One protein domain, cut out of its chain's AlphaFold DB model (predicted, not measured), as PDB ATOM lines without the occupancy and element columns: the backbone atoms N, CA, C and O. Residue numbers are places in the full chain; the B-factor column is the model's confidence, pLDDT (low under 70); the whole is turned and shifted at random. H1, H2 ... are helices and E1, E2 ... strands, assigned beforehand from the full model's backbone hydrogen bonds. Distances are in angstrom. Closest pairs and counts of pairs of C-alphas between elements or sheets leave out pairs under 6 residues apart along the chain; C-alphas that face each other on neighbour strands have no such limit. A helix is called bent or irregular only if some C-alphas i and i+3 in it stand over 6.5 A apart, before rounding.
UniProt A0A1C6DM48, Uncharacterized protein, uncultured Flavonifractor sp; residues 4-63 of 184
ATOM      1  N   GLN A   4     142.174 166.472 250.976       83.38
ATOM      2  CA  GLN A   4     142.907 167.140 252.047       83.38
ATOM      3  C   GLN A   4     142.048 168.223 252.692       83.38
ATOM      4  O   GLN A   4     141.298 168.914 252.006       83.38
ATOM      5  N   MET A   5     142.227 168.412 253.998       79.06
ATOM      6  CA  MET A   5     141.716 169.580 254.708       79.06
ATOM      7  C   MET A   5     142.818 170.635 254.799       79.06
ATOM      8  O   MET A   5     143.927 170.320 255.232       79.06
ATOM      9  N   LYS A   6     142.534 171.874 254.403       68.00
ATOM     10  CA  LYS A   6     143.465 173.006 254.518       68.00
ATOM     11  C   LYS A   6     142.734 174.210 255.088       68.00
ATOM     12  O   LYS A   6     141.805 174.695 254.456       68.00
ATOM     13  N   ASN A   7     143.148 174.691 256.262       66.44
ATOM     14  CA  ASN A   7     142.568 175.877 256.913       66.44
ATOM     15  C   ASN A   7     141.029 175.825 257.017       66.44
ATOM     16  O   ASN A   7     140.346 176.795 256.704       66.44
ATOM     17  N   GLY A   8     140.474 174.661 257.378       72.44
ATOM     18  CA  GLY A   8     139.022 174.452 257.445       72.44
ATOM     19  C   GLY A   8     138.333 174.267 256.089       72.44
ATOM     20  O   GLY A   8     137.118 174.141 256.047       72.44
ATOM     21  N   CYS A   9     139.069 174.211 254.978       79.50
ATOM     22  CA  CYS A   9     138.507 173.963 253.656       79.50
ATOM     23  C   CYS A   9     138.807 172.551 253.149       79.50
ATOM     24  O   CYS A   9     139.933 172.060 253.259       79.50
ATOM     25  N   LEU A  10     137.808 171.932 252.526       84.06
ATOM     26  CA  LEU A  10     137.898 170.611 251.923       84.06
ATOM     27  C   LEU A  10     138.346 170.728 250.464       84.06
ATOM     28  O   LEU A  10     137.651 171.302 249.620       84.06
ATOM     29  N   VAL A  11     139.508 170.150 250.171       81.88
ATOM     30  CA  VAL A  11     140.122 170.140 248.843       81.88
ATOM     31  C   VAL A  11     140.080 168.729 248.273       81.88
ATOM     32  O   VAL A  11     140.551 167.785 248.905       81.88
ATOM     33  N   TYR A  12     139.564 168.594 247.054       81.44
ATOM     34  CA  TYR A  12     139.435 167.330 246.337       81.44
ATOM     35  C   TYR A  12     140.016 167.476 244.931       81.44
ATOM     36  O   TYR A  12     139.553 168.293 244.139       81.44
ATOM     37  N   TYR A  13     141.082 166.723 244.635       80.25
ATOM     38  CA  TYR A  13     141.837 166.808 243.368       80.25
ATOM     39  C   TYR A  13     142.340 168.225 243.026       80.25
ATOM     40  O   TYR A  13     142.476 168.586 241.862       80.25
ATOM     41  N   GLY A  14     142.662 169.018 244.052       71.81
ATOM     42  CA  GLY A  14     143.138 170.397 243.895       71.81
ATOM     43  C   GLY A  14     142.026 171.443 243.790       71.81
ATOM     44  O   GLY A  14     142.332 172.630 243.823       71.81
ATOM     45  N   SER A  15     140.761 171.022 243.740       80.12
ATOM     46  CA  SER A  15     139.600 171.913 243.740       80.12
ATOM     47  C   SER A  15     139.034 172.095 245.143       80.12
ATOM     48  O   SER A  15     138.973 171.145 245.924       80.12
ATOM     49  N   LEU A  16     138.598 173.314 245.455       79.06
ATOM     50  CA  LEU A  16     137.924 173.650 246.705       79.06
ATOM     51  C   LEU A  16     136.453 173.242 246.604       79.06
ATOM     52  O   LEU A  16     135.703 173.855 245.852       79.06
ATOM     53  N   ILE A  17     136.051 172.188 247.310       84.50
ATOM     54  CA  ILE A  17     134.723 171.573 247.130       84.50
ATOM     55  C   ILE A  17     133.798 171.740 248.335       84.50
ATOM     56  O   ILE A  17     132.612 171.417 248.261       84.50
ATOM     57  N   GLY A  18     134.347 172.208 249.453       83.12
ATOM     58  CA  GLY A  18     133.611 172.356 250.693       83.12
ATOM     59  C   GLY A  18     134.416 173.039 251.786       83.12
ATOM     60  O   GLY A  18     135.586 173.383 251.606       83.12
ATOM     61  N   TYR A  19     133.780 173.215 252.933       78.62
ATOM     62  CA  TYR A  19     134.351 173.865 254.102       78.62
ATOM     63  C   TYR A  19     133.744 173.338 255.400       78.62
ATOM     64  O   TYR A  19     132.621 172.846 255.425       78.62
ATOM     65  N   GLN A  20     134.493 173.457 256.486       79.25
ATOM     66  CA  GLN A  20     134.109 173.074 257.836       79.25
ATOM     67  C   GLN A  20     133.818 174.324 258.660       79.25
ATOM     68  O   GLN A  20     134.621 175.261 258.683       79.25
ATOM     69  N   ALA A  21     132.679 174.337 259.352       64.94
ATOM     70  CA  ALA A  21     132.382 175.376 260.331       64.94
ATOM     71  C   ALA A  21     133.283 175.203 261.568       64.94
ATOM     72  O   ALA A  21     133.541 174.077 262.001       64.94
ATOM     73  N   LYS A  22     133.793 176.311 262.128       55.62
ATOM     74  CA  LYS A  22     134.706 176.281 263.286       55.62
ATOM     75  C   LYS A  22     134.097 175.467 264.437       55.62
ATOM     76  O   LYS A  22     132.950 175.686 264.813       55.62
ATOM     77  N   ASP A  23     134.896 174.548 264.979       57.28
ATOM     78  CA  ASP A  23     134.573 173.678 266.124       57.28
ATOM     79  C   ASP A  23     133.416 172.678 265.924       57.28
ATOM     80  O   ASP A  23     132.951 172.049 266.872       57.28
ATOM     81  N   GLN A  24     132.959 172.472 264.685       66.12
ATOM     82  CA  GLN A  24     131.933 171.477 264.383       66.12
ATOM     83  C   GLN A  24     132.496 170.331 263.551       66.12
ATOM     84  O   GLN A  24     133.310 170.518 262.652       66.12
ATOM     85  N   ALA A  25     132.006 169.121 263.818       75.31
ATOM     86  CA  ALA A  25     132.244 167.968 262.954       75.31
ATOM     87  C   ALA A  25     131.558 168.119 261.580       75.31
ATOM     88  O   ALA A  25     131.829 167.333 260.681       75.31
ATOM     89  N   GLU A  26     130.665 169.098 261.402       81.12
ATOM     90  CA  GLU A  26     129.913 169.310 260.164       81.12
ATOM     91  C   GLU A  26     130.765 169.992 259.078       81.12
ATOM     92  O   GLU A  26     131.403 171.024 259.305       81.12
ATOM     93  N   VAL A  27     130.757 169.413 257.877       84.00
ATOM     94  CA  VAL A  27     131.470 169.917 256.698       84.00
ATOM     95  C   VAL A  27     130.477 170.097 255.566       84.00
ATOM     96  O   VAL A  27     129.897 169.125 255.088       84.00
ATOM     97  N   THR A  28     130.311 171.331 255.112       86.12
ATOM     98  CA  THR A  28     129.458 171.668 253.976       86.12
ATOM     99  C   THR A  28     130.199 171.377 252.679       86.12
ATOM    100  O   THR A  28     131.280 171.913 252.444       86.12
ATOM    101  N   VAL A  29     129.631 170.527 251.828       87.56
ATOM    102  CA  VAL A  29     130.238 170.074 250.570       87.56
ATOM    103  C   VAL A  29     129.208 170.121 249.456       87.56
ATOM    104  O   VAL A  29     128.031 169.821 249.667       87.56
ATOM    105  N   ASP A  30     129.654 170.447 248.248       85.62
ATOM    106  CA  ASP A  30     128.777 170.397 247.088       85.62
ATOM    107  C   ASP A  30     128.411 168.941 246.717       85.62
ATOM    108  O   ASP A  30     129.308 168.101 246.549       85.62
ATOM    109  N   PRO A  31     127.113 168.606 246.559       86.19
ATOM    110  CA  PRO A  31     126.677 167.259 246.201       86.19
ATOM    111  C   PRO A  31     127.235 166.778 244.859       86.19
ATOM    112  O   PRO A  31     127.310 165.566 244.649       86.19
ATOM    113  N   GLN A  32     127.699 167.671 243.975       86.56
ATOM    114  CA  GLN A  32     128.349 167.275 242.722       86.56
ATOM    115  C   GLN A  32     129.627 166.434 242.940       86.56
ATOM    116  O   GLN A  32     130.013 165.651 242.068       86.56
ATOM    117  N   PHE A  33     130.268 166.554 244.113       84.56
ATOM    118  CA  PHE A  33     131.458 165.784 244.496       84.56
ATOM    119  C   PHE A  33     131.146 164.579 245.389       84.56
ATOM    120  O   PHE A  33     132.067 163.898 245.842       84.56
ATOM    121  N   ARG A  34     129.865 164.272 245.629       85.88
ATOM    122  CA  ARG A  34     129.454 163.131 246.447       85.88
ATOM    123  C   ARG A  34     129.864 161.810 245.792       85.88
ATOM    124  O   ARG A  34     129.233 161.341 244.844       85.88
ATOM    125  N   ARG A  35     130.940 161.212 246.302       86.88
ATOM    126  CA  ARG A  35     131.449 159.893 245.902       86.88
ATOM    127  C   ARG A  35     131.813 159.073 247.135       86.88
ATOM    128  O   ARG A  35     132.219 159.643 248.147       86.88
ATOM    129  N   GLU A  36     131.784 157.748 246.998       86.94
ATOM    130  CA  GLU A  36     132.141 156.812 248.077       86.94
ATOM    131  C   GLU A  36     133.533 157.086 248.673       86.94
ATOM    132  O   GLU A  36     133.723 156.941 249.880       86.94
ATOM    133  N   GLU A  37     134.501 157.524 247.858       89.19
ATOM    134  CA  GLU A  37     135.850 157.883 248.323       89.19
ATOM    135  C   GLU A  37     135.820 159.065 249.306       89.19
ATOM    136  O   GLU A  37     136.435 159.005 250.373       89.19
ATOM    137  N   LEU A  38     135.065 160.115 248.972       86.00
ATOM    138  CA  LEU A  38     134.939 161.317 249.790       86.00
ATOM    139  C   LEU A  38     134.156 161.037 251.076       86.00
ATOM    140  O   LEU A  38     134.583 161.436 252.155       86.00
ATOM    141  N   GLU A  39     133.051 160.296 250.973       88.06
ATOM    142  CA  GLU A  39     132.230 159.897 252.124       88.06
ATOM    143  C   GLU A  39     133.022 159.010 253.098       88.06
ATOM    144  O   GLU A  39     132.979 159.211 254.316       88.06
ATOM    145  N   SER A  40     133.819 158.076 252.568       88.62
ATOM    146  CA  SER A  40     134.710 157.233 253.370       88.62
ATOM    147  C   SER A  40     135.800 158.048 254.062       88.62
ATOM    148  O   SER A  40     136.145 157.766 255.210       88.62
ATOM    149  N   TRP A  41     136.353 159.053 253.380       89.31
ATOM    150  CA  TRP A  41     137.370 159.934 253.946       89.31
ATOM    151  C   TRP A  41     136.796 160.788 255.081       89.31
ATOM    152  O   TRP A  41     137.332 160.758 256.187       89.31
ATOM    153  N   LEU A  42     135.660 161.455 254.861       87.81
ATOM    154  CA  LEU A  42     134.989 162.264 255.886       87.81
ATOM    155  C   LEU A  42     134.653 161.432 257.129       87.81
ATOM    156  O   LEU A  42     135.005 161.815 258.243       87.81
ATOM    157  N   THR A  43     134.095 160.235 256.931       87.25
ATOM    158  CA  THR A  43     133.757 159.314 258.026       87.25
ATOM    159  C   THR A  43     134.988 158.895 258.834       87.25
ATOM    160  O   THR A  43     134.952 158.894 260.063       87.25
ATOM    161  N   ARG A  44     136.109 158.576 258.169       87.50
ATOM    162  CA  ARG A  44     137.378 158.232 258.844       87.50
ATOM    163  C   ARG A  44     137.949 159.385 259.663       87.50
ATOM    164  O   ARG A  44     138.630 159.138 260.651       87.50
ATOM    165  N   HIS A  45     137.676 160.617 259.247       83.31
ATOM    166  CA  HIS A  45     138.102 161.833 259.927       83.31
ATOM    167  C   HIS A  45     137.087 162.343 260.967       83.31
ATOM    168  O   HIS A  45     137.324 163.383 261.574       83.31
ATOM    169  N   GLY A  46     135.986 161.616 261.208       84.06
ATOM    170  CA  GLY A  46     134.955 162.015 262.173       84.06
ATOM    171  C   GLY A  46     134.127 163.221 261.724       84.06
ATOM    172  O   GLY A  46     133.550 163.908 262.561       84.06
ATOM    173  N   LEU A  47     134.090 163.487 260.416       86.38
ATOM    174  CA  LEU A  47     133.393 164.617 259.813       86.38
ATOM    175  C   LEU A  47     132.028 164.171 259.276       86.38
ATOM    176  O   LEU A  47     131.901 163.119 258.647       86.38
ATOM    177  N   VAL A  48     131.009 164.996 259.495       86.25
ATOM    178  CA  VAL A  48     129.635 164.796 259.033       86.25
ATOM    179  C   VAL A  48     129.414 165.651 257.781       86.25
ATOM    180  O   VAL A  48     129.404 166.878 257.887       86.25
ATOM    181  N   PRO A  49     129.247 165.053 256.587       85.62
ATOM    182  CA  PRO A  49     128.956 165.817 255.382       85.62
ATOM    183  C   PRO A  49     127.558 166.433 255.431       85.62
ATOM    184  O   PRO A  49     126.557 165.727 255.570       85.62
ATOM    185  N   ARG A  50     127.493 167.740 255.193       86.19
ATOM    186  CA  ARG A  50     126.284 168.476 254.844       86.19
ATOM    187  C   ARG A  50     126.326 168.822 253.364       86.19
ATOM    188  O   ARG A  50     127.189 169.563 252.910       86.19
ATOM    189  N   TRP A  51     125.384 168.281 252.607       86.81
ATOM    190  CA  TRP A  51     125.320 168.505 251.168       86.81
ATOM    191  C   TRP A  51     124.533 169.776 250.867       86.81
ATOM    192  O   TRP A  51     123.359 169.866 251.220       86.81
ATOM    193  N   GLU A  52     125.167 170.742 250.209       83.12
ATOM    194  CA  GLU A  52     124.524 171.994 249.806       83.12
ATOM    195  C   GLU A  52     124.898 172.345 248.361       83.12
ATOM    196  O   GLU A  52     126.069 172.337 247.990       83.12
ATOM    197  N   GLU A  53     123.898 172.624 247.525       82.88
ATOM    198  CA  GLU A  53     124.097 172.915 246.101       82.88
ATOM    199  C   GLU A  53     124.731 174.297 245.868       82.88
ATOM    200  O   GLU A  53     124.392 175.286 246.528       82.88
ATOM    201  N   GLY A  54     125.645 174.382 244.897       78.31
ATOM    202  CA  GLY A  54     126.311 175.628 244.512       78.31
ATOM    203  C   GLY A  54     127.393 176.075 245.498       78.31
ATOM    204  O   GLY A  54     127.785 177.241 245.490       78.31
ATOM    205  N   VAL A  55     127.863 175.181 246.372       81.38
ATOM    206  CA  VAL A  55     129.001 175.429 247.270       81.38
ATOM    207  C   VAL A  55     130.281 175.559 246.456       81.38
ATOM    208  O   VAL A  55     131.071 176.461 246.713       81.38
ATOM    209  N   TYR A  56     130.460 174.727 245.429       79.69
ATOM    210  CA  TYR A  56     131.623 174.814 244.549       79.69
ATOM    211  C   TYR A  56     131.643 176.115 243.748       79.69
ATOM    212  O   TYR A  56     132.665 176.793 243.745       79.69
ATOM    213  N   GLU A  57     130.524 176.512 243.126       79.50
ATOM    214  CA  GLU A  57     130.461 177.797 242.417       79.50
ATOM    215  C   GLU A  57     130.756 178.969 243.357       79.50
ATOM    216  O   GLU A  57     131.515 179.860 242.979       79.50
ATOM    217  N   ARG A  58     130.209 178.964 244.578       73.62
ATOM    218  CA  ARG A  58     130.483 180.006 245.581       73.62
ATOM    219  C   ARG A  58     131.965 180.048 245.956       73.62
ATOM    220  O   ARG A  58     132.581 181.104 245.903       73.62
ATOM    221  N   LEU A  59     132.568 178.897 246.244       72.94
ATOM    222  CA  LEU A  59     133.990 178.780 246.582       72.94
ATOM    223  C   LEU A  59     134.917 179.143 245.412       72.94
ATOM    224  O   LEU A  59     135.990 179.698 245.636       72.94
ATOM    225  N   ALA A  60     134.513 178.851 244.176       65.94
ATOM    226  CA  ALA A  60     135.279 179.141 242.968       65.94
ATOM    227  C   ALA A  60     135.171 180.608 242.517       65.94
ATOM    228  O   ALA A  60     136.135 181.132 241.963       65.94
ATOM    229  N   ASN A  61     134.023 181.265 242.735       62.41
ATOM    230  CA  ASN A  61     133.801 182.663 242.341       62.41
ATOM    231  C   ASN A  61     134.181 183.663 243.437       62.41
ATOM    232  O   ASN A  61     134.737 184.714 243.134       62.41
ATOM    233  N   GLU A  62     133.862 183.356 244.694       53.81
ATOM    234  CA  GLU A  62     134.002 184.287 245.819       53.81
ATOM    235  C   GLU A  62     135.176 183.907 246.736       53.81
ATOM    236  O   GLU A  62     135.613 184.726 247.531       53.81
ATOM    237  N   GLY A  63     135.739 182.699 246.615       55.03
ATOM    238  CA  GLY A  63     136.671 182.164 247.610       55.03
ATOM    239  C   GLY A  63     135.942 181.720 248.883       55.03
ATOM    240  O   GLY A  63     134.740 181.928 249.055       55.03
TER     241      GLY A  63
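This is residues 4 to 63 of the 184 residues of an uncharacterized protein of uncultured Flavonifractor sp (UniProt A0A1C6DM48). A small, strongly curled sheet of five strands makes the core, bent like a trough with H1 at its hollow side and H2 on its other face, over E3. The sheet twists as well as curls, and H2 stands up from it near one side of the body. The printed part has 60 residues, with five named strands and two named helices in the order E1, E2, E3, E4, H1, E5, H2; the class is mixed, helices and strands. The sheet is mixed, in the order E1, E2, E3, E4, E5, with E4 and E5 parallel and the other neighbours antiparallel. The whole is compact, with a radius of gyration of the C-alphas of 10.4 A and spans of 29 by 25 by 19 A.

E1, residues 4 to 6, E2, residues 9 to 12, E3, residues 15 to 20, and E4, residues 26 to 29, form a meander, each strand the antiparallel neighbour of the one before. E1 and E2 are a hairpin at 149 degrees, with N 6 and O 9 within hydrogen-bond range at 2.8 A. E2 and E3 are a hairpin at 145 degrees, with N 10 and O 18 2.8 A apart. E3 and E4 are a hairpin at 155 degrees, with N 28 and O 19 2.8 A apart. E5, residues 48 to 51, is parallel to E4 at 35 degrees, with N 29 and O 50 2.8 A apart. E1 and E5 are the edge strands, and they are apart. From edge to edge the strands' lines turn by 93 degrees and the way across the sheet by 84 degrees; it is only just strongly twisted, with C-alphas up to 4.4 A off its best plane. H1, residues 36 to 44, is on the sheet at a height over the sheet of 8.8 A. It lies over none of the strands, but only just: of its 9 C-alphas, 2 fall on E2 and 2 on E4. Its closest C-alphas to E5 are those of Leu 42 and Val 48, 6.7 A. E4, H1 and E5 form a strand-helix-strand unit, two parallel neighbour strands with a helix between, and its crossover is right-handed. H2, residues 55 to 62, is on the opposite face, over E3, at a height over the sheet of 8.3 A; it only just stands up from the sheet, rising 41 degrees. The closest C-alphas of E3 and H2 are those of Ile 17 and Tyr 56, 5.2 A. H1 and H2 are apart. In H1 and H2 every O i to N i+4 pair is within hydrogen-bond range.

E3 is the longest strand, 15.2 A from C-alpha 15 to C-alpha 20, and H1 the longest helix by residues, 12.1 A. E1 measures 6.4 A, E2 9.9 A, E4 9.6 A, E5 9.7 A and H2 10.3 A. E1 begins at C-alpha 4 (142.907, 167.140, 252.047), H1 begins at C-alpha 36 (132.141, 156.812, 248.077), and H2 ends at C-alpha 62 (134.002, 184.287, 245.819).

The two C-alphas farthest apart are those of Arg 44 and Asn 61, 29.7 A. The printed part has no cut. No link is long; that from E4 to H1, 6 residues, is short and the others are tight. The mean pLDDT of the printed part is 79.4, with residues 6 to 7, 21 to 24 and 60 to 63 under 70.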